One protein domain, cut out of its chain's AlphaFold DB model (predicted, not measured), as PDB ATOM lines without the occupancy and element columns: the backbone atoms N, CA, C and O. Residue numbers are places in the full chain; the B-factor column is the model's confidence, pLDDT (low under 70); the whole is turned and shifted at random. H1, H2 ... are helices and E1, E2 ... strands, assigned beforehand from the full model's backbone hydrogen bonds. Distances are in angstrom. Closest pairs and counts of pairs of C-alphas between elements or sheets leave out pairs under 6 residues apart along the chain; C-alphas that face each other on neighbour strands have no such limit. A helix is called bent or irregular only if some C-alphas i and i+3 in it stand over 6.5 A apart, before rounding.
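This is residues 498 to 657 of the 657 residues of an uncharacterized protein of Vibrio splendidus (UniProt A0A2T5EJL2). A small antiparallel sheet of three strands has H1 lying along one face, and beyond H1 comes a long helical hairpin of H4 and H3, with H4 packed on H1 and H3 on H4. Residues 649 to 657, of which 649 to 655 belong to H4, stick out at one end, while the short H2 sits off to the side near H3. The printed part has 160 residues, with three named strands and then four named helices, in the order E1, E2, E3, H1, H2, H3, H4; the sheet's order is E1, E2, E3, and the class is mostly helix. The whole is compact, with a radius of gyration of the C-alphas of 17.4 A, and it is only just flat, spanning 60 by 41 by 21 A.

Find C-alpha 521 at (8.743, 37.528, -45.501), where E1, residues 521 to 527, begins its 18.4 A. E2, residues 530 to 536, covers 20.4 A, and E3, residues 545 to 549, covers 12.9 A. H1, residues 552 to 565, starts at C-alpha 552 at (14.824, 53.414, -39.906) and measures 21.6 A. H2, residues 577 to 582, covers 10.1 A and is irregular, with C-alphas 578 and 581 8.3 A apart. H3, residues 589 to 612, runs 34.4 A; H4, residues 624 to 655, runs 46.7 A to C-alpha 655 at (36.008, 28.886, -66.795).

Begin at the sheet, a meander, each strand the antiparallel neighbour of the one before. In the hairpin E1 and E2, look for N 523 and O 534, 2.8 A apart; in the hairpin E2 and E3, for N 533 and O 547, 2.9 A. H1 is on the sheet at a height of 8.3 A, over E2 and E3, making two layers, a helix on one face of a sheet; it runs along the strands, at 19 degrees to E2 on the local plane. The closest C-alphas of H1 and E2 are those of Trp 531 and Glu 552, 5.9 A. H4, with residues 625 to 639 alone, touches H1, closest at the C-alphas of Ala 553 and Arg 629, 5.7 A, at a shallow tilt of 14 degrees, the same way. H3 and H4 form a helical hairpin and touch, closest at the C-alphas of Lys 597 and Ala 637, 4.9 A, at a shallow tilt of 27 degrees, opposite ways. H2 and H3 are close but not clearly touching, with the C-alphas of Leu 580 and Leu 589 7.1 A apart. H1 and H3 are apart. Every O i to N i+4 pair is within hydrogen-bond range in H3 and H4, against 7 of 10 in H1 and 0 of 2 in H2, where 2 of 3 O i to N i+3 pairs are.

The C-alphas farthest apart are those of Glu 616 and Arg 657, 61.1 A. The printed part has no cut; the links H1 to H2 and H3 to H4 are long. Look for pLDDT under 70 at residues 586, 614 to 617, 619 and 657, the chain's last.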
ATOM      1  N   SER A 498      24.498  61.517 -56.359       83.75
ATOM      2  CA  SER A 498      23.079  61.416 -56.702       83.75
ATOM      3  C   SER A 498      22.676  60.019 -57.187       83.75
ATOM      4  O   SER A 498      21.493  59.694 -57.129       83.75
ATOM      5  N   SER A 499      23.627  59.177 -57.619       81.00
ATOM      6  CA  SER A 499      23.355  57.801 -58.047       81.00
ATOM      7  C   SER A 499      23.450  56.770 -56.919       81.00
ATOM      8  O   SER A 499      22.958  55.658 -57.090       81.00
ATOM      9  N   LEU A 500      24.014  57.125 -55.758       87.75
ATOM     10  CA  LEU A 500      24.127  56.246 -54.584       87.75
ATOM     11  C   LEU A 500      22.910  56.336 -53.646       87.75
ATOM     12  O   LEU A 500      23.034  56.293 -52.422       87.75
ATOM     13  N   GLN A 501      21.707  56.473 -54.206       82.56
ATOM     14  CA  GLN A 501      20.478  56.492 -53.412       82.56
ATOM     15  C   GLN A 501      20.028  55.075 -53.070       82.56
ATOM     16  O   GLN A 501      19.928  54.211 -53.945       82.56
ATOM     17  N   THR A 502      19.738  54.846 -51.794       81.81
ATOM     18  CA  THR A 502      19.150  53.603 -51.299       81.81
ATOM     19  C   THR A 502      17.656  53.805 -51.030       81.81
ATOM     20  O   THR A 502      17.263  54.832 -50.470       81.81
ATOM     21  N   PRO A 503      16.801  52.875 -51.494       85.00
ATOM     22  CA  PRO A 503      15.370  52.888 -51.202       85.00
ATOM     23  C   PRO A 503      15.141  52.577 -49.719       85.00
ATOM     24  O   PRO A 503      16.054  52.106 -49.041       85.00
ATOM     25  N   ASN A 504      13.915  52.771 -49.228       88.00
ATOM     26  CA  ASN A 504      13.585  52.387 -47.854       88.00
ATOM     27  C   ASN A 504      13.927  50.901 -47.609       88.00
ATOM     28  O   ASN A 504      13.749  50.091 -48.526       88.00
ATOM     29  N   PRO A 505      14.366  50.505 -46.397       88.44
ATOM     30  CA  PRO A 505      14.715  49.115 -46.081       88.44
ATOM     31  C   PRO A 505      13.600  48.127 -46.440       88.44
ATOM     32  O   PRO A 505      13.852  47.059 -46.997       88.44
ATOM     33  N   GLU A 506      12.348  48.527 -46.213       86.50
ATOM     34  CA  GLU A 506      11.164  47.749 -46.572       86.50
ATOM     35  C   GLU A 506      10.974  47.594 -48.087       86.50
ATOM     36  O   GLU A 506      10.313  46.672 -48.538       86.50
ATOM     37  N   GLN A 507      11.566  48.439 -48.923       87.12
ATOM     38  CA  GLN A 507      11.438  48.368 -50.382       87.12
ATOM     39  C   GLN A 507      12.579  47.582 -51.036       87.12
ATOM     40  O   GLN A 507      12.459  47.181 -52.196       87.12
ATOM     41  N   VAL A 508      13.661  47.300 -50.304       88.25
ATOM     42  CA  VAL A 508      14.815  46.562 -50.833       88.25
ATOM     43  C   VAL A 508      14.406  45.152 -51.279       88.25
ATOM     44  O   VAL A 508      13.651  44.445 -50.600       88.25
ATOM     45  N   PHE A 509      14.902  44.752 -52.453       85.44
ATOM     46  CA  PHE A 509      14.764  43.393 -52.970       85.44
ATOM     47  C   PHE A 509      15.638  42.433 -52.159       85.44
ATOM     48  O   PHE A 509      16.814  42.721 -51.956       85.44
ATOM     49  N   LEU A 510      15.094  41.293 -51.731       89.06
ATOM     50  CA  LEU A 510      15.806  40.301 -50.921       89.06
ATOM     51  C   LEU A 510      16.182  39.074 -51.756       89.06
ATOM     52  O   LEU A 510      15.364  38.577 -52.532       89.06
ATOM     53  N   ALA A 511      17.396  38.554 -51.557       89.56
ATOM     54  CA  ALA A 511      17.774  37.244 -52.065       89.56
ATOM     55  C   ALA A 511      16.819  36.168 -51.531       89.56
ATOM     56  O   ALA A 511      16.361  36.208 -50.384       89.56
ATOM     57  N   ARG A 512      16.514  35.201 -52.397       91.75
ATOM     58  CA  ARG A 512      15.677  34.049 -52.052       91.75
ATOM     59  C   ARG A 512      16.401  33.164 -51.047       91.75
ATOM     60  O   ARG A 512      17.618  33.020 -51.128       91.75
ATOM     61  N   CYS A 513      15.642  32.518 -50.170       91.25
ATOM     62  CA  CYS A 513      16.183  31.552 -49.220       91.25
ATOM     63  C   CYS A 513      17.026  30.484 -49.942       91.25
ATOM     64  O   CYS A 513      16.553  29.864 -50.896       91.25
ATOM     65  N   ARG A 514      18.262  30.256 -49.491       89.25
ATOM     66  CA  ARG A 514      19.209  29.282 -50.057       89.25
ATOM     67  C   ARG A 514      18.727  27.839 -49.938       89.25
ATOM     68  O   ARG A 514      19.127  27.007 -50.738       89.25
ATOM     69  N   HIS A 515      17.857  27.560 -48.966       91.50
ATOM     70  CA  HIS A 515      17.347  26.216 -48.699       91.50
ATOM     71  C   HIS A 515      16.085  25.885 -49.510       91.50
ATOM     72  O   HIS A 515      15.997  24.798 -50.065       91.50
ATOM     73  N   CYS A 516      15.111  26.803 -49.608       89.50
ATOM     74  CA  CYS A 516      13.833  26.533 -50.293       89.50
ATOM     75  C   CYS A 516      13.566  27.372 -51.549       89.50
ATOM     76  O   CYS A 516      12.511  27.218 -52.162       89.50
ATOM     77  N   GLY A 517      14.432  28.324 -51.899       86.25
ATOM     78  CA  GLY A 517      14.263  29.187 -53.072       86.25
ATOM     79  C   GLY A 517      13.091  30.179 -53.006       86.25
ATOM     80  O   GLY A 517      12.841  30.878 -53.989       86.25
ATOM     81  N   HIS A 518      12.376  30.279 -51.880       88.94
ATOM     82  CA  HIS A 518      11.256  31.209 -51.719       88.94
ATOM     83  C   HIS A 518      11.726  32.621 -51.354       88.94
ATOM     84  O   HIS A 518      12.796  32.819 -50.770       88.94
ATOM     85  N   VAL A 519      10.905  33.613 -51.703       86.81
ATOM     86  CA  VAL A 519      11.111  35.007 -51.295       86.81
ATOM     87  C   VAL A 519      10.808  35.120 -49.795       86.81
ATOM     88  O   VAL A 519       9.760  34.637 -49.370       86.81
ATOM     89  N   PRO A 520      11.700  35.712 -48.985       90.31
ATOM     90  CA  PRO A 520      11.464  35.884 -47.555       90.31
ATOM     91  C   PRO A 520      10.308  36.834 -47.251       90.31
ATOM     92  O   PRO A 520      10.087  37.823 -47.955       90.31
ATOM     93  N   ASN A 521       9.641  36.575 -46.131       88.25
ATOM     94  CA  ASN A 521       8.743  37.528 -45.501       88.25
ATOM     95  C   ASN A 521       9.579  38.600 -44.806       88.25
ATOM     96  O   ASN A 521      10.567  38.282 -44.144       88.25
ATOM     97  N   LYS A 522       9.183  39.866 -44.940       91.75
ATOM     98  CA  LYS A 522       9.805  40.984 -44.225       91.75
ATOM     99  C   LYS A 522       8.754  41.804 -43.500       91.75
ATOM    100  O   LYS A 522       7.656  42.014 -44.009       91.75
ATOM    101  N   THR A 523       9.113  42.295 -42.327       90.56
ATOM    102  CA  THR A 523       8.287  43.182 -41.518       90.56
ATOM    103  C   THR A 523       9.186  44.270 -40.969       90.56
ATOM    104  O   THR A 523      10.107  43.971 -40.220       90.56
ATOM    105  N   MET A 524       8.934  45.517 -41.357       92.94
ATOM    106  CA  MET A 524       9.663  46.693 -40.884       92.94
ATOM    107  C   MET A 524       8.623  47.685 -40.373       92.94
ATOM    108  O   MET A 524       7.748  48.086 -41.134       92.94
ATOM    109  N   ARG A 525       8.647  48.033 -39.087       90.94
ATOM    110  CA  ARG A 525       7.629  48.917 -38.499       90.94
ATOM    111  C   ARG A 525       8.182  49.769 -37.361       90.94
ATOM    112  O   ARG A 525       9.087  49.311 -36.663       90.94
ATOM    113  N   PRO A 526       7.617  50.961 -37.116       90.25
ATOM    114  CA  PRO A 526       7.904  51.716 -35.904       90.25
ATOM    115  C   PRO A 526       7.506  50.905 -34.663       90.25
ATOM    116  O   PRO A 526       6.450  50.263 -34.655       90.25
ATOM    117  N   LYS A 527       8.335  50.934 -33.617       86.44
ATOM    118  CA  LYS A 527       8.065  50.297 -32.320       86.44
ATOM    119  C   LYS A 527       8.735  51.114 -31.212       86.44
ATOM    120  O   LYS A 527       9.931  51.354 -31.297       86.44
ATOM    121  N   ASP A 528       7.956  51.566 -30.228       79.94
ATOM    122  CA  ASP A 528       8.407  52.214 -28.982       79.94
ATOM    123  C   ASP A 528       9.568  53.216 -29.136       79.94
ATOM    124  O   ASP A 528      10.639  53.062 -28.560       79.94
ATOM    125  N   GLY A 529       9.370  54.265 -29.941       80.25
ATOM    126  CA  GLY A 529      10.386  55.309 -30.140       80.25
ATOM    127  C   GLY A 529      11.554  54.922 -31.059       80.25
ATOM    128  O   GLY A 529      12.426  55.755 -31.290       80.25
ATOM    129  N   GLY A 530      11.542  53.715 -31.630       89.50
ATOM    130  CA  GLY A 530      12.485  53.230 -32.634       89.50
ATOM    131  C   GLY A 530      11.796  52.429 -33.743       89.50
ATOM    132  O   GLY A 530      10.642  52.674 -34.109       89.50
ATOM    133  N   TRP A 531      12.522  51.466 -34.300       93.56
ATOM    134  CA  TRP A 531      12.131  50.663 -35.452       93.56
ATOM    135  C   TRP A 531      12.429  49.186 -35.215       93.56
ATOM    136  O   TRP A 531      13.539  48.819 -34.850       93.56
ATOM    137  N   PHE A 532      11.454  48.325 -35.475       95.50
ATOM    138  CA  PHE A 532      11.621  46.877 -35.445       95.50
ATOM    139  C   PHE A 532      11.655  46.324 -36.867       95.50
ATOM    140  O   PHE A 532      10.784  46.648 -37.683       95.50
ATOM    141  N   GLY A 533      12.624  45.454 -37.135       95.19
ATOM    142  CA  GLY A 533      12.733  44.706 -38.377       95.19
ATOM    143  C   GLY A 533      12.796  43.204 -38.144       95.19
ATOM    144  O   GLY A 533      13.452  42.745 -37.215       95.19
ATOM    145  N   ALA A 534      12.149  42.437 -39.014       94.56
ATOM    146  CA  ALA A 534      12.271  40.986 -39.083       94.56
ATOM    147  C   ALA A 534      12.227  40.516 -40.541       94.56
ATOM    148  O   ALA A 534      11.412  40.995 -41.330       94.56
ATOM    149  N   ILE A 535      13.097  39.573 -40.891       95.12
ATOM    150  CA  ILE A 535      13.169  38.914 -42.192       95.12
ATOM    151  C   ILE A 535      13.239  37.410 -41.948       95.12
ATOM    152  O   ILE A 535      14.100  36.939 -41.206       95.12
ATOM    153  N   GLN A 536      12.329  36.652 -42.555       93.38
ATOM    154  CA  GLN A 536      12.194  35.224 -42.290       93.38
ATOM    155  C   GLN A 536      11.852  34.424 -43.547       93.38
ATOM    156  O   GLN A 536      11.066  34.848 -44.396       93.38
ATOM    157  N   CYS A 537      12.416  33.218 -43.642       91.56
ATOM    158  CA  CYS A 537      12.015  32.220 -44.625       91.56
ATOM    159  C   CYS A 537      10.550  31.793 -44.384       91.56
ATOM    160  O   CYS A 537      10.247  31.378 -43.266       91.56
ATOM    161  N   PRO A 538       9.657  31.790 -45.395       86.94
ATOM    162  CA  PRO A 538       8.259  31.376 -45.212       86.94
ATOM    163  C   PRO A 538       8.110  29.929 -44.728       86.94
ATOM    164  O   PRO A 538       7.142  29.599 -44.059       86.94
ATOM    165  N   ASN A 539       9.093  29.081 -45.045       89.44
ATOM    166  CA  ASN A 539       9.127  27.674 -44.645       89.44
ATOM    167  C   ASN A 539      10.004  27.437 -43.404       89.44
ATOM    168  O   ASN A 539      10.310  26.291 -43.097       89.44
ATOM    169  N   HIS A 540      10.484  28.499 -42.746       86.81
ATOM    170  CA  HIS A 540      11.325  28.439 -41.542       86.81
ATOM    171  C   HIS A 540      12.605  27.583 -41.666       86.81
ATOM    172  O   HIS A 540      13.159  27.143 -40.666       86.81
ATOM    173  N   LEU A 541      13.100  27.372 -42.895       85.44
ATOM    174  CA  LEU A 541      14.319  26.587 -43.165       85.44
ATOM    175  C   LEU A 541      15.627  27.387 -43.047       85.44
ATOM    176  O   LEU A 541      16.699  26.801 -43.119       85.44
ATOM    177  N   ASP A 542      15.543  28.711 -42.932       85.44
ATOM    178  CA  ASP A 542      16.687  29.586 -42.657       85.44
ATOM    179  C   ASP A 542      16.370  30.396 -41.400       85.44
ATOM    180  O   ASP A 542      15.202  30.724 -41.148       85.44
ATOM    181  N   GLU A 543      17.397  30.700 -40.615       89.00
ATOM    182  CA  GLU A 543      17.240  31.420 -39.356       89.00
ATOM    183  C   GLU A 543      16.755  32.854 -39.624       89.00
ATOM    184  O   GLU A 543      17.230  33.540 -40.534       89.00
ATOM    185  N   ALA A 544      15.770  33.300 -38.839       90.12
ATOM    186  CA  ALA A 544      15.196  34.630 -38.984       90.12
ATOM    187  C   ALA A 544      16.202  35.707 -38.564       90.12
ATOM    188  O   ALA A 544      16.811  35.626 -37.501       90.12
ATOM    189  N   VAL A 545      16.317  36.761 -39.369       95.12
ATOM    190  CA  VAL A 545      17.108  37.946 -39.036       95.12
ATOM    191  C   VAL A 545      16.155  38.995 -38.488       95.12
ATOM    192  O   VAL A 545      15.283  39.474 -39.210       95.12
ATOM    193  N   SER A 546      16.279  39.345 -37.212       95.12
ATOM    194  CA  SER A 546      15.400  40.332 -36.585       95.12
ATOM    195  C   SER A 546      16.126  41.182 -35.554       95.12
ATOM    196  O   SER A 546      17.159  40.783 -35.022       95.12
ATOM    197  N   GLY A 547      15.593  42.370 -35.286       93.69
ATOM    198  CA  GLY A 547      16.148  43.263 -34.284       93.69
ATOM    199  C   GLY A 547      15.464  44.620 -34.240       93.69
ATOM    200  O   GLY A 547      14.720  45.006 -35.143       93.69
ATOM    201  N   GLU A 548      15.752  45.346 -33.168       94.31
ATOM    202  CA  GLU A 548      15.326  46.730 -32.970       94.31
ATOM    203  C   GLU A 548      16.466  47.689 -33.315       94.31
ATOM    204  O   GLU A 548      17.648  47.356 -33.180       94.31
ATOM    205  N   ARG A 549      16.106  48.867 -33.818       92.75
ATOM    206  CA  ARG A 549      17.004  49.946 -34.228       92.75
ATOM    207  C   ARG A 549      16.441  51.291 -33.802       92.75
ATOM    208  O   ARG A 549      15.228  51.464 -33.723       92.75
ATOM    209  N   GLU A 550      17.320  52.252 -33.553       90.06
ATOM    210  CA  GLU A 550      16.905  53.605 -33.170       90.06
ATOM    211  C   GLU A 550      16.378  54.357 -34.404       90.06
ATOM    212  O   GLU A 550      15.369  55.057 -34.333       90.06
ATOM    213  N   TYR A 551      17.004  54.146 -35.571       89.88
ATOM    214  CA  TYR A 551      16.646  54.822 -36.819       89.88
ATOM    215  C   TYR A 551      16.262  53.838 -37.929       89.88
ATOM    216  O   TYR A 551      16.903  52.808 -38.116       89.88
ATOM    217  N   GLU A 552      15.284  54.216 -38.760       91.56
ATOM    218  CA  GLU A 552      14.824  53.414 -39.906       91.56
ATOM    219  C   GLU A 552      15.982  52.982 -40.821       91.56
ATOM    220  O   GLU A 552      16.040  51.840 -41.266       91.56
ATOM    221  N   ALA A 553      16.948  53.875 -41.068       90.69
ATOM    222  CA  ALA A 553      18.090  53.605 -41.942       90.69
ATOM    223  C   ALA A 553      18.972  52.440 -41.456       90.69
ATOM    224  O   ALA A 553      19.617  51.783 -42.270       90.69
ATOM    225  N   GLU A 554      18.996  52.156 -40.154       92.69
ATOM    226  CA  GLU A 554      19.797  51.069 -39.580       92.69
ATOM    227  C   GLU A 554      19.166  49.693 -39.836       92.69
ATOM    228  O   GLU A 554      19.861  48.682 -39.804       92.69
ATOM    229  N   LEU A 555      17.875  49.626 -40.192       94.75
ATOM    230  CA  LEU A 555      17.233  48.374 -40.609       94.75
ATOM    231  C   LEU A 555      17.872  47.783 -41.878       94.75
ATOM    232  O   LEU A 555      17.708  46.593 -42.152       94.75
ATOM    233  N   HIS A 556      18.633  48.575 -42.644       94.81
ATOM    234  CA  HIS A 556      19.444  48.052 -43.743       94.81
ATOM    235  C   HIS A 556      20.483  47.020 -43.289       94.81
ATOM    236  O   HIS A 556      20.838  46.166 -44.093       94.81
ATOM    237  N   GLU A 557      20.934  47.039 -42.033       95.12
ATOM    238  CA  GLU A 557      21.840  46.016 -41.494       95.12
ATOM    239  C   GLU A 557      21.198  44.627 -41.524       95.12
ATOM    240  O   GLU A 557      21.810  43.685 -42.022       95.12
ATOM    241  N   LEU A 558      19.937  44.521 -41.087       95.38
ATOM    242  CA  LEU A 558      19.162  43.274 -41.105       95.38
ATOM    243  C   LEU A 558      18.961  42.777 -42.541       95.38
ATOM    244  O   LEU A 558      19.081  41.589 -42.840       95.38
ATOM    245  N   VAL A 559      18.687  43.710 -43.456       94.94
ATOM    246  CA  VAL A 559      18.555  43.414 -44.885       94.94
ATOM    247  C   VAL A 559      19.873  42.873 -45.443       94.94
ATOM    248  O   VAL A 559      19.867  41.830 -46.090       94.94
ATOM    249  N   ILE A 560      20.998  43.541 -45.188       95.62
ATOM    250  CA  ILE A 560      22.325  43.115 -45.655       95.62
ATOM    251  C   ILE A 560      22.704  41.759 -45.057       95.62
ATOM    252  O   ILE A 560      23.244  40.910 -45.761       95.62
ATOM    253  N   GLU A 561      22.410  41.526 -43.782       95.62
ATOM    254  CA  GLU A 561      22.664  40.247 -43.126       95.62
ATOM    255  C   GLU A 561      21.894  39.104 -43.800       95.62
ATOM    256  O   GLU A 561      22.489  38.075 -44.131       95.62
ATOM    257  N   TRP A 562      20.610  39.308 -44.111       95.00
ATOM    258  CA  TRP A 562      19.839  38.338 -44.890       95.00
ATOM    259  C   TRP A 562      20.472  38.063 -46.262       95.00
ATOM    260  O   TRP A 562      20.591  36.905 -46.676       95.00
ATOM    261  N   GLN A 563      20.914  39.114 -46.963       94.06
ATOM    262  CA  GLN A 563      21.565  38.986 -48.271       94.06
ATOM    263  C   GLN A 563      22.874  38.196 -48.189       94.06
ATOM    264  O   GLN A 563      23.133  37.362 -49.052       94.06
ATOM    265  N   LYS A 564      23.686  38.423 -47.147       93.81
ATOM    266  CA  LYS A 564      24.939  37.691 -46.909       93.81
ATOM    267  C   LYS A 564      24.687  36.199 -46.701       93.81
ATOM    268  O   LYS A 564      25.363  35.380 -47.318       93.81
ATOM    269  N   ARG A 565      23.689  35.838 -45.885       92.88
ATOM    270  CA  ARG A 565      23.307  34.431 -45.640       92.88
ATOM    271  C   ARG A 565      22.843  33.731 -46.920       92.88
ATOM    272  O   ARG A 565      23.121  32.549 -47.116       92.88
ATOM    273  N   ASN A 566      22.191  34.481 -47.805       92.12
ATOM    274  CA  ASN A 566      21.549  33.992 -49.023       92.12
ATOM    275  C   ASN A 566      22.271  34.426 -50.310       92.12
ATOM    276  O   ASN A 566      21.658  34.505 -51.378       92.12
ATOM    277  N   LEU A 567      23.584  34.671 -50.220       91.88
ATOM    278  CA  LEU A 567      24.395  35.237 -51.301       91.88
ATOM    279  C   LEU A 567      24.357  34.403 -52.590       91.88
ATOM    280  O   LEU A 567      24.355  34.970 -53.680       91.88
ATOM    281  N   ILE A 568      24.254  33.076 -52.478       87.44
ATOM    282  CA  ILE A 568      24.157  32.165 -53.631       87.44
ATOM    283  C   ILE A 568      22.977  32.509 -54.556       87.44
ATOM    284  O   ILE A 568      23.067  32.388 -55.773       87.44
ATOM    285  N   ASN A 569      21.886  33.020 -53.978       89.12
ATOM    286  CA  ASN A 569      20.680  33.427 -54.694       89.12
ATOM    287  C   ASN A 569      20.607  34.941 -54.936       89.12
ATOM    288  O   ASN A 569      19.616  35.430 -55.491       89.12
ATOM    289  N   PHE A 570      21.608  35.701 -54.492       90.06
ATOM    290  CA  PHE A 570      21.691  37.130 -54.749       90.06
ATOM    291  C   PHE A 570      22.049  37.366 -56.217       90.06
ATOM    292  O   PHE A 570      22.916  36.693 -56.767       90.06
ATOM    293  N   ASP A 571      21.405  38.328 -56.872       85.12
ATOM    294  CA  ASP A 571      21.595  38.588 -58.298       85.12
ATOM    295  C   ASP A 571      21.719  40.093 -58.565       85.12
ATOM    296  O   ASP A 571      20.790  40.874 -58.327       85.12
ATOM    297  N   PHE A 572      22.879  40.496 -59.092       86.56
ATOM    298  CA  PHE A 572      23.150  41.881 -59.471       86.56
ATOM    299  C   PHE A 572      22.212  42.360 -60.583       86.56
ATOM    300  O   PHE A 572      21.776  43.509 -60.543       86.56
ATOM    301  N   ALA A 573      21.809  41.487 -61.513       82.38
ATOM    302  CA  ALA A 573      20.900  41.844 -62.603       82.38
ATOM    303  C   ALA A 573      19.479  42.163 -62.106       82.38
ATOM    304  O   ALA A 573      18.746  42.923 -62.739       82.38
ATOM    305  N   LYS A 574      19.090  41.623 -60.944       80.44
ATOM    306  CA  LYS A 574      17.785  41.880 -60.305       80.44
ATOM    307  C   LYS A 574      17.822  43.042 -59.315       80.44
ATOM    308  O   LYS A 574      16.774  43.493 -58.855       80.44
ATOM    309  N   THR A 575      19.011  43.549 -59.000       83.50
ATOM    310  CA  THR A 575      19.193  44.632 -58.037       83.50
ATOM    311  C   THR A 575      19.076  45.986 -58.735       83.50
ATOM    312  O   THR A 575      19.939  46.390 -59.510       83.50
ATOM    313  N   TYR A 576      17.996  46.715 -58.445       84.12
ATOM    314  CA  TYR A 576      17.753  48.057 -58.990       84.12
ATOM    315  C   TYR A 576      18.532  49.163 -58.256       84.12
ATOM    316  O   TYR A 576      18.631  50.288 -58.749       84.12
ATOM    317  N   MET A 577      19.077  48.860 -57.074       88.31
ATOM    318  CA  MET A 577      19.866  49.803 -56.281       88.31
ATOM    319  C   MET A 577      21.092  50.257 -57.073       88.31
ATOM    320  O   MET A 577      21.708  49.455 -57.768       88.31
ATOM    321  N   TRP A 578      21.398  51.554 -57.005       89.88
ATOM    322  CA  TRP A 578      22.540  52.214 -57.665       89.88
ATOM    323  C   TRP A 578      22.686  51.941 -59.170       89.88
ATOM    324  O   TRP A 578      23.762  52.123 -59.736       89.88
ATOM    325  N   ASN A 579      21.601  51.515 -59.828       85.69
ATOM    326  CA  ASN A 579      21.606  51.039 -61.211       85.69
ATOM    327  C   ASN A 579      22.614  49.903 -61.468       85.69
ATOM    328  O   ASN A 579      23.116  49.780 -62.586       85.69
ATOM    329  N   LEU A 580      22.904  49.063 -60.463       86.12
ATOM    330  CA  LEU A 580      23.842  47.946 -60.620       86.12
ATOM    331  C   LEU A 580      23.396  46.977 -61.722       86.12
ATOM    332  O   LEU A 580      24.232  46.514 -62.489       86.12
ATOM    333  N   SER A 581      22.088  46.757 -61.880       82.94
ATOM    334  CA  SER A 581      21.526  45.924 -62.952       82.94
ATOM    335  C   SER A 581      21.825  46.406 -64.375       82.94
ATOM    336  O   SER A 581      21.687  45.630 -65.318       82.94
ATOM    337  N   ARG A 582      22.215  47.675 -64.555       82.44
ATOM    338  CA  ARG A 582      22.555  48.255 -65.865       82.44
ATOM    339  C   ARG A 582      24.052  48.242 -66.160       82.44
ATOM    340  O   ARG A 582      24.429  48.587 -67.274       82.44
ATOM    341  N   LYS A 583      24.891  47.892 -65.183       83.00
ATOM    342  CA  LYS A 583      26.346  47.875 -65.337       83.00
ATOM    343  C   LYS A 583      26.802  46.486 -65.786       83.00
ATOM    344  O   LYS A 583      26.497  45.512 -65.095       83.00
ATOM    345  N   PRO A 584      27.540  46.366 -66.904       81.69
ATOM    346  CA  PRO A 584      28.176  45.117 -67.294       81.69
ATOM    347  C   PRO A 584      29.029  44.543 -66.155       81.69
ATOM    348  O   PRO A 584      29.930  45.207 -65.634       81.69
ATOM    349  N   PHE A 585      28.744  43.294 -65.774       78.94
ATOM    350  CA  PHE A 585      29.414  42.615 -64.660       78.94
ATOM    351  C   PHE A 585      30.933  42.484 -64.885       78.94
ATOM    352  O   PHE A 585      31.718  42.636 -63.952       78.94
ATOM    353  N   SER A 586      31.361  42.235 -66.123       67.25
ATOM    354  CA  SER A 586      32.758  41.946 -66.467       67.25
ATOM    355  C   SER A 586      33.665  43.173 -66.564       67.25
ATOM    356  O   SER A 586      34.857  43.041 -66.304       67.25
ATOM    357  N   THR A 587      33.139  44.346 -66.935       74.31
ATOM    358  CA  THR A 587      33.974  45.505 -67.313       74.31
ATOM    359  C   THR A 587      33.722  46.766 -66.495       74.31
ATOM    360  O   THR A 587      34.642  47.558 -66.320       74.31
ATOM    361  N   GLU A 588      32.514  46.969 -65.961       83.62
ATOM    362  CA  GLU A 588      32.145  48.248 -65.331       83.62
ATOM    363  C   GLU A 588      31.770  48.131 -63.854       83.62
ATOM    364  O   GLU A 588      31.918  49.092 -63.097       83.62
ATOM    365  N   LEU A 589      31.258  46.972 -63.428       88.75
ATOM    366  CA  LEU A 589      30.716  46.805 -62.083       88.75
ATOM    367  C   LEU A 589      31.806  46.854 -61.001       88.75
ATOM    368  O   LEU A 589      31.654  47.585 -60.026       88.75
ATOM    369  N   GLY A 590      32.912  46.130 -61.184       90.31
ATOM    370  CA  GLY A 590      34.008  46.062 -60.209       90.31
ATOM    371  C   GLY A 590      34.633  47.426 -59.879       90.31
ATOM    372  O   GLY A 590      34.594  47.822 -58.713       90.31
ATOM    373  N   PRO A 591      35.149  48.177 -60.875       92.56
ATOM    374  CA  PRO A 591      35.732  49.504 -60.651       92.56
ATOM    375  C   PRO A 591      34.755  50.494 -60.009       92.56
ATOM    376  O   PRO A 591      35.124  51.250 -59.113       92.56
ATOM    377  N   PHE A 592      33.481  50.451 -60.416       93.94
ATOM    378  CA  PHE A 592      32.442  51.283 -59.818       93.94
ATOM    379  C   PHE A 592      32.205  50.949 -58.338       93.94
ATOM    380  O   PHE A 592      32.087  51.860 -57.521       93.94
ATOM    381  N   LEU A 593      32.120  49.662 -57.985       94.19
ATOM    382  CA  LEU A 593      31.894  49.230 -56.604       94.19
ATOM    383  C   LEU A 593      33.081  49.561 -55.696       94.19
ATOM    384  O   LEU A 593      32.859  49.985 -54.562       94.19
ATOM    385  N   ASP A 594      34.313  49.411 -56.190       94.31
ATOM    386  CA  ASP A 594      35.523  49.803 -55.458       94.31
ATOM    387  C   ASP A 594      35.514  51.300 -55.126       94.31
ATOM    388  O   ASP A 594      35.644  51.706 -53.970       94.31
ATOM    389  N   GLU A 595      35.271  52.134 -56.137       94.69
ATOM    390  CA  GLU A 595      35.243  53.580 -55.961       94.69
ATOM    391  C   GLU A 595      34.071  54.031 -55.079       94.69
ATOM    392  O   GLU A 595      34.240  54.907 -54.228       94.69
ATOM    393  N   ALA A 596      32.892  53.411 -55.221       95.00
ATOM    394  CA  ALA A 596      31.739  53.696 -54.369       95.00
ATOM    395  C   ALA A 596      32.035  53.353 -52.905       95.00
ATOM    396  O   ALA A 596      31.708  54.142 -52.016       95.00
ATOM    397  N   LYS A 597      32.697  52.216 -52.655       96.12
ATOM    398  CA  LYS A 597      33.140  51.795 -51.321       96.12
ATOM    399  C   LYS A 597      34.141  52.785 -50.730       96.12
ATOM    400  O   LYS A 597      33.918  53.231 -49.607       96.12
ATOM    401  N   ARG A 598      35.182  53.180 -51.477       95.81
ATOM    402  CA  ARG A 598      36.173  54.179 -51.027       95.81
ATOM    403  C   ARG A 598      35.516  55.518 -50.705       95.81
ATOM    404  O   ARG A 598      35.653  56.012 -49.594       95.81
ATOM    405  N   ARG A 599      34.709  56.053 -51.625       95.62
ATOM    406  CA  ARG A 599      34.030  57.340 -51.430       95.62
ATOM    407  C   ARG A 599      33.120  57.345 -50.206       95.62
ATOM    408  O   ARG A 599      33.118  58.305 -49.443       95.62
ATOM    409  N   LEU A 600      32.313  56.298 -50.033       96.19
ATOM    410  CA  LEU A 600      31.408  56.196 -48.889       96.19
ATOM    411  C   LEU A 600      32.172  55.978 -47.576       96.19
ATOM    412  O   LEU A 600      31.742  56.514 -46.560       96.19
ATOM    413  N   SER A 601      33.305  55.267 -47.604       96.25
ATOM    414  CA  SER A 601      34.220  55.138 -46.460       96.25
ATOM    415  C   SER A 601      34.725  56.506 -46.010       96.25
ATOM    416  O   SER A 601      34.567  56.874 -44.849       96.25
ATOM    417  N   ASP A 602      35.232  57.296 -46.954       95.94
ATOM    418  CA  ASP A 602      35.735  58.646 -46.709       95.94
ATOM    419  C   ASP A 602      34.638  59.578 -46.181       95.94
ATOM    420  O   ASP A 602      34.879  60.396 -45.297       95.94
ATOM    421  N   MET A 603      33.395  59.434 -46.653       94.31
ATOM    422  CA  MET A 603      32.260  60.183 -46.099       94.31
ATOM    423  C   MET A 603      31.884  59.753 -44.676       94.31
ATOM    424  O   MET A 603      31.451  60.590 -43.882       94.31
ATOM    425  N   VAL A 604      31.993  58.463 -44.345       95.06
ATOM    426  CA  VAL A 604      31.774  57.968 -42.976       95.06
ATOM    427  C   VAL A 604      32.851  58.520 -42.046       95.06
ATOM    428  O   VAL A 604      32.517  59.042 -40.982       95.06
ATOM    429  N   GLU A 605      34.113  58.480 -42.472       94.06
ATOM    430  CA  GLU A 605      35.242  59.054 -41.740       94.06
ATOM    431  C   GLU A 605      35.063  60.566 -41.548       94.06
ATOM    432  O   GLU A 605      35.106  61.052 -40.418       94.06
ATOM    433  N   TYR A 606      34.730  61.293 -42.619       93.88
ATOM    434  CA  TYR A 606      34.438  62.726 -42.573       93.88
ATOM    435  C   TYR A 606      33.319  63.046 -41.580       93.88
ATOM    436  O   TYR A 606      33.460  63.955 -40.769       93.88
ATOM    437  N   ASN A 607      32.215  62.292 -41.596       91.62
ATOM    438  CA  ASN A 607      31.110  62.504 -40.660       91.62
ATOM    439  C   ASN A 607      31.515  62.209 -39.206       91.62
ATOM    440  O   ASN A 607      31.081  62.919 -38.300       91.62
ATOM    441  N   SER A 608      32.337  61.185 -38.974       89.38
ATOM    442  CA  SER A 608      32.844  60.830 -37.644       89.38
ATOM    443  C   SER A 608      33.769  61.919 -37.085       89.38
ATOM    444  O   SER A 608      33.602  62.375 -35.949       89.38
ATOM    445  N   LEU A 609      34.675  62.428 -37.923       86.81
ATOM    446  CA  LEU A 609      35.526  63.576 -37.613       86.81
ATOM    447  C   LEU A 609      34.692  64.846 -37.402       86.81
ATOM    448  O   LEU A 609      34.879  65.541 -36.414       86.81
ATOM    449  N   ALA A 610      33.684  65.107 -38.236       85.56
ATOM    450  CA  ALA A 610      32.791  66.259 -38.086       85.56
ATOM    451  C   ALA A 610      32.029  66.271 -36.742       85.56
ATOM    452  O   ALA A 610      31.702  67.333 -36.205       85.56
ATOM    453  N   ILE A 611      31.698  65.090 -36.211       83.69
ATOM    454  CA  ILE A 611      30.982  64.933 -34.937       83.69
ATOM    455  C   ILE A 611      31.931  65.087 -33.745       83.69
ATOM    456  O   ILE A 611      31.562  65.743 -32.765       83.69
ATOM    457  N   SER A 612      33.116  64.475 -33.831       80.31
ATOM    458  CA  SER A 612      34.123  64.456 -32.762       80.31
ATOM    459  C   SER A 612      34.895  65.770 -32.647       80.31
ATOM    460  O   SER A 612      35.221  66.186 -31.537       80.31
ATOM    461  N   LEU A 613      35.131  66.463 -33.763       75.00
ATOM    462  CA  LEU A 613      35.867  67.720 -33.775       75.00
ATOM    463  C   LEU A 613      35.036  68.889 -33.207       75.00
ATOM    464  O   LEU A 613      33.800  68.922 -33.312       75.00
ATOM    465  N   PRO A 614      35.698  69.898 -32.615       68.44
ATOM    466  CA  PRO A 614      35.043  71.068 -32.038       68.44
ATOM    467  C   PRO A 614      34.229  71.852 -33.075       68.44
ATOM    468  O   PRO A 614      34.568  71.892 -34.260       68.44
ATOM    469  N   LYS A 615      33.155  72.517 -32.632       66.56
ATOM    470  CA  LYS A 615      32.291  73.341 -33.507       66.56
ATOM    471  C   LYS A 615      33.038  74.526 -34.124       66.56
ATOM    472  O   LYS A 615      32.628  75.068 -35.140       66.56
ATOM    473  N   GLU A 616      34.130  74.924 -33.493       61.81
ATOM    474  CA  GLU A 616      35.044  75.964 -33.938       61.81
ATOM    475  C   GLU A 616      35.823  75.539 -35.202       61.81
ATOM    476  O   GLU A 616      36.187  76.394 -36.004       61.81
ATOM    477  N   ILE A 617      36.025  74.228 -35.411       64.00
ATOM    478  CA  ILE A 617      36.651  73.638 -36.611       64.00
ATOM    479  C   ILE A 617      35.578  73.235 -37.632       64.00
ATOM    480  O   ILE A 617      35.717  73.461 -38.834       64.00
ATOM    481  N   VAL A 618      34.471  72.670 -37.149       70.12
ATOM    482  CA  VAL A 618      33.381  72.145 -37.977       70.12
ATOM    483  C   VAL A 618      32.187  73.094 -37.923       70.12
ATOM    484  O   VAL A 618      31.374  73.024 -36.998       70.12
ATOM    485  N   LYS A 619      32.063  73.959 -38.937       64.50
ATOM    486  CA  LYS A 619      30.965  74.941 -39.038       64.50
ATOM    487  C   LYS A 619      29.594  74.273 -39.204       64.50
ATOM    488  O   LYS A 619      28.644  74.673 -38.537       64.50
ATOM    489  N   ASP A 620      29.521  73.216 -40.016       70.81
ATOM    490  CA  ASP A 620      28.288  72.483 -40.312       70.81
ATOM    491  C   ASP A 620      28.428  71.003 -39.947       70.81
ATOM    492  O   ASP A 620      29.188  70.257 -40.568       70.81
ATOM    493  N   ARG A 621      27.673  70.554 -38.937       77.94
ATOM    494  CA  ARG A 621      27.646  69.140 -38.542       77.94
ATOM    495  C   ARG A 621      26.577  68.379 -39.328       77.94
ATOM    496  O   ARG A 621      25.448  68.865 -39.439       77.94
ATOM    497  N   PRO A 622      26.874  67.163 -39.820       79.62
ATOM    498  CA  PRO A 622      25.872  66.335 -40.473       79.62
ATOM    499  C   PRO A 622      24.748  65.992 -39.487       79.62
ATOM    500  O   PRO A 622      24.991  65.616 -38.340       79.62
ATOM    501  N   GLY A 623      23.493  66.097 -39.931       82.50
ATOM    502  CA  GLY A 623      22.359  65.634 -39.131       82.50
ATOM    503  C   GLY A 623      22.451  64.125 -38.867       82.50
ATOM    504  O   GLY A 623      22.854  63.372 -39.754       82.50
ATOM    505  N   LYS A 624      22.027  63.662 -37.680       81.94
ATOM    506  CA  LYS A 624      22.098  62.237 -37.279       81.94
ATOM    507  C   LYS A 624      21.516  61.291 -38.341       81.94
ATOM    508  O   LYS A 624      22.183  60.349 -38.758       81.94
ATOM    509  N   ASN A 625      20.327  61.605 -38.860       81.62
ATOM    510  CA  ASN A 625      19.677  60.819 -39.917       81.62
ATOM    511  C   ASN A 625      20.488  60.766 -41.220       81.62
ATOM    512  O   ASN A 625      20.495  59.745 -41.902       81.62
ATOM    513  N   PHE A 626      21.172  61.856 -41.574       85.75
ATOM    514  CA  PHE A 626      22.012  61.899 -42.768       85.75
ATOM    515  C   PHE A 626      23.253  61.017 -42.593       85.75
ATOM    516  O   PHE A 626      23.521  60.175 -43.448       85.75
ATOM    517  N   ALA A 627      23.948  61.135 -41.458       87.50
ATOM    518  CA  ALA A 627      25.116  60.309 -41.150       87.50
ATOM    519  C   ALA A 627      24.772  58.807 -41.146       87.50
ATOM    520  O   ALA A 627      25.490  58.010 -41.748       87.50
ATOM    521  N   LYS A 628      23.628  58.424 -40.561       89.38
ATOM    522  CA  LYS A 628      23.146  57.031 -40.556       89.38
ATOM    523  C   LYS A 628      22.831  56.502 -41.956       89.38
ATOM    524  O   LYS A 628      23.161  55.361 -42.259       89.38
ATOM    525  N   ARG A 629      22.265  57.327 -42.846       90.12
ATOM    526  CA  ARG A 629      22.037  56.945 -44.255       90.12
ATOM    527  C   ARG A 629      23.340  56.751 -45.028       90.12
ATOM    528  O   ARG A 629      23.454  55.797 -45.788       90.12
ATOM    529  N   ILE A 630      24.325  57.627 -44.823       92.62
ATOM    530  CA  ILE A 630      25.654  57.471 -45.429       92.62
ATOM    531  C   ILE A 630      26.325  56.183 -44.940       92.62
ATOM    532  O   ILE A 630      26.855  55.431 -45.755       92.62
ATOM    533  N   TYR A 631      26.233  55.885 -43.644       93.56
ATOM    534  CA  TYR A 631      26.752  54.638 -43.088       93.56
ATOM    535  C   TYR A 631      26.040  53.400 -43.656       93.56
ATOM    536  O   TYR A 631      26.698  52.464 -44.102       93.56
ATOM    537  N   ALA A 632      24.707  53.417 -43.753       93.12
ATOM    538  CA  ALA A 632      23.954  52.339 -44.396       93.12
ATOM    539  C   ALA A 632      24.386  52.131 -45.860       93.12
ATOM    540  O   ALA A 632      24.574  50.998 -46.300       93.12
ATOM    541  N   ASN A 633      24.609  53.216 -46.610       94.75
ATOM    542  CA  ASN A 633      25.145  53.142 -47.968       94.75
ATOM    543  C   ASN A 633      26.548  52.531 -48.001       94.75
ATOM    544  O   ASN A 633      26.827  51.711 -48.870       94.75
ATOM    545  N   TYR A 634      27.423  52.896 -47.066       96.19
ATOM    546  CA  TYR A 634      28.755  52.302 -46.957       96.19
ATOM    547  C   TYR A 634      28.691  50.786 -46.717       96.19
ATOM    548  O   TYR A 634      29.391  50.028 -47.392       96.19
ATOM    549  N   LEU A 635      27.793  50.321 -45.841       96.00
ATOM    550  CA  LEU A 635      27.573  48.888 -45.617       96.00
ATOM    551  C   LEU A 635      27.091  48.173 -46.887       96.00
ATOM    552  O   LEU A 635      27.567  47.079 -47.194       96.00
ATOM    553  N   TRP A 636      26.198  48.801 -47.656       96.12
ATOM    554  CA  TRP A 636      25.785  48.289 -48.964       96.12
ATOM    555  C   TRP A 636      26.942  48.222 -49.959       96.12
ATOM    556  O   TRP A 636      27.055  47.234 -50.680       96.12
ATOM    557  N   ALA A 637      27.825  49.225 -49.986       95.94
ATOM    558  CA  ALA A 637      28.985  49.227 -50.873       95.94
ATOM    559  C   ALA A 637      29.945  48.089 -50.531       95.94
ATOM    560  O   ALA A 637      30.407  47.391 -51.431       95.94
ATOM    561  N   CYS A 638      30.185  47.860 -49.236       96.25
ATOM    562  CA  CYS A 638      30.969  46.723 -48.768       96.25
ATOM    563  C   CYS A 638      30.325  45.401 -49.195       96.25
ATOM    564  O   CYS A 638      30.981  44.593 -49.841       96.25
ATOM    565  N   PHE A 639      29.027  45.219 -48.929       96.00
ATOM    566  CA  PHE A 639      28.310  44.010 -49.331       96.00
ATOM    567  C   PHE A 639      28.379  43.759 -50.842       96.00
ATOM    568  O   PHE A 639      28.711  42.653 -51.256       96.00
ATOM    569  N   PHE A 640      28.080  44.762 -51.673       95.50
ATOM    570  CA  PHE A 640      28.114  44.596 -53.125       95.50
ATOM    571  C   PHE A 640      29.523  44.304 -53.631       95.50
ATOM    572  O   PHE A 640      29.678  43.460 -54.509       95.50
ATOM    573  N   TYR A 641      30.543  44.961 -53.081       95.06
ATOM    574  CA  TYR A 641      31.928  44.677 -53.434       95.06
ATOM    575  C   TYR A 641      32.302  43.230 -53.092       95.06
ATOM    576  O   TYR A 641      32.782  42.502 -53.958       95.06
ATOM    577  N   ASP A 642      32.008  42.773 -51.876       94.88
ATOM    578  CA  ASP A 642      32.332  41.415 -51.431       94.88
ATOM    579  C   ASP A 642      31.561  40.362 -52.251       94.88
ATOM    580  O   ASP A 642      32.138  39.388 -52.739       94.88
ATOM    581  N   ALA A 643      30.267  40.598 -52.490       93.75
ATOM    582  CA  ALA A 643      29.419  39.762 -53.338       93.75
ATOM    583  C   ALA A 643      29.947  39.667 -54.779       93.75
ATOM    584  O   ALA A 643      29.900  38.599 -55.393       93.75
ATOM    585  N   TYR A 644      30.453  40.775 -55.323       94.38
ATOM    586  CA  TYR A 644      31.062  40.819 -56.647       94.38
ATOM    587  C   TYR A 644      32.345  39.985 -56.702       94.38
ATOM    588  O   TYR A 644      32.487  39.160 -57.605       94.38
ATOM    589  N   GLN A 645      33.243  40.145 -55.724       92.81
ATOM    590  CA  GLN A 645      34.506  39.400 -55.667       92.81
ATOM    591  C   GLN A 645      34.277  37.888 -55.560       92.81
ATOM    592  O   GLN A 645      34.922  37.112 -56.270       92.81
ATOM    593  N   ILE A 646      33.318  37.463 -54.729       92.62
ATOM    594  CA  ILE A 646      32.959  36.046 -54.580       92.62
ATOM    595  C   ILE A 646      32.467  35.480 -55.914       92.62
ATOM    596  O   ILE A 646      33.045  34.510 -56.410       92.62
ATOM    597  N   LYS A 647      31.491  36.128 -56.558       90.31
ATOM    598  CA  LYS A 647      30.956  35.675 -57.852       90.31
ATOM    599  C   LYS A 647      31.992  35.686 -58.972       90.31
ATOM    600  O   LYS A 647      32.011  34.790 -59.809       90.31
ATOM    601  N   LEU A 648      32.877  36.682 -58.993       89.44
ATOM    602  CA  LEU A 648      33.980  36.734 -59.951       89.44
ATOM    603  C   LEU A 648      34.934  35.545 -59.761       89.44
ATOM    604  O   LEU A 648      35.423  34.985 -60.740       89.44
ATOM    605  N   SER A 649      35.188  35.142 -58.512       89.25
ATOM    606  CA  SER A 649      36.013  33.969 -58.208       89.25
ATOM    607  C   SER A 649      35.354  32.653 -58.639       89.25
ATOM    608  O   SER A 649      36.048  31.763 -59.126       89.25
ATOM    609  N   GLU A 650      34.029  32.538 -58.513       88.81
ATOM    610  CA  GLU A 650      33.253  31.373 -58.956       88.81
ATOM    611  C   GLU A 650      33.271  31.245 -60.482       88.81
ATOM    612  O   GLU A 650      33.646  30.194 -60.992       88.81
ATOM    613  N   LEU A 651      33.015  32.339 -61.207       85.31
ATOM    614  CA  LEU A 651      33.090  32.371 -62.674       85.31
ATOM    615  C   LEU A 651      34.483  31.995 -63.197       85.31
ATOM    616  O   LEU A 651      34.608  31.279 -64.187       85.31
ATOM    617  N   LYS A 652      35.549  32.447 -62.523       86.75
ATOM    618  CA  LYS A 652      36.927  32.059 -62.871       86.75
ATOM    619  C   LYS A 652      37.184  30.568 -62.649       86.75
ATOM    620  O   LYS A 652      37.909  29.966 -63.432       86.75
ATOM    621  N   LYS A 653      36.607  29.973 -61.599       87.69
ATOM    622  CA  LYS A 653      36.707  28.527 -61.331       87.69
ATOM    623  C   LYS A 653      35.914  27.704 -62.341       87.69
ATOM    624  O   LYS A 653      36.376  26.632 -62.705       87.69
ATOM    625  N   GLU A 654      34.753  28.184 -62.777       82.06
ATOM    626  CA  GLU A 654      33.952  27.544 -63.827       82.06
ATOM    627  C   GLU A 654      34.629  27.624 -65.195       82.06
ATOM    628  O   GLU A 654      34.621  26.639 -65.909       82.06
ATOM    629  N   ALA A 655      35.267  28.747 -65.538       77.12
ATOM    630  CA  ALA A 655      36.008  28.886 -66.795       77.12
ATOM    631  C   ALA A 655      37.323  28.080 -66.837       77.12
ATOM    632  O   ALA A 655      37.865  27.848 -67.914       77.12
ATOM    633  N   ALA A 656      37.865  27.713 -65.672       71.88
ATOM    634  CA  ALA A 656      39.070  26.890 -65.543       71.88
ATOM    635  C   ALA A 656      38.776  25.379 -65.459       71.88
ATOM    636  O   ALA A 656      39.716  24.584 -65.495       71.88
ATOM    637  N   ARG A 657      37.505  24.998 -65.290       66.31
ATOM    638  CA  ARG A 657      37.008  23.618 -65.355       66.31
ATOM    639  C   ARG A 657      36.506  23.327 -66.758       66.31
ATOM    640  O   ARG A 657      36.646  22.154 -67.163       66.31
TER     641      ARG A 657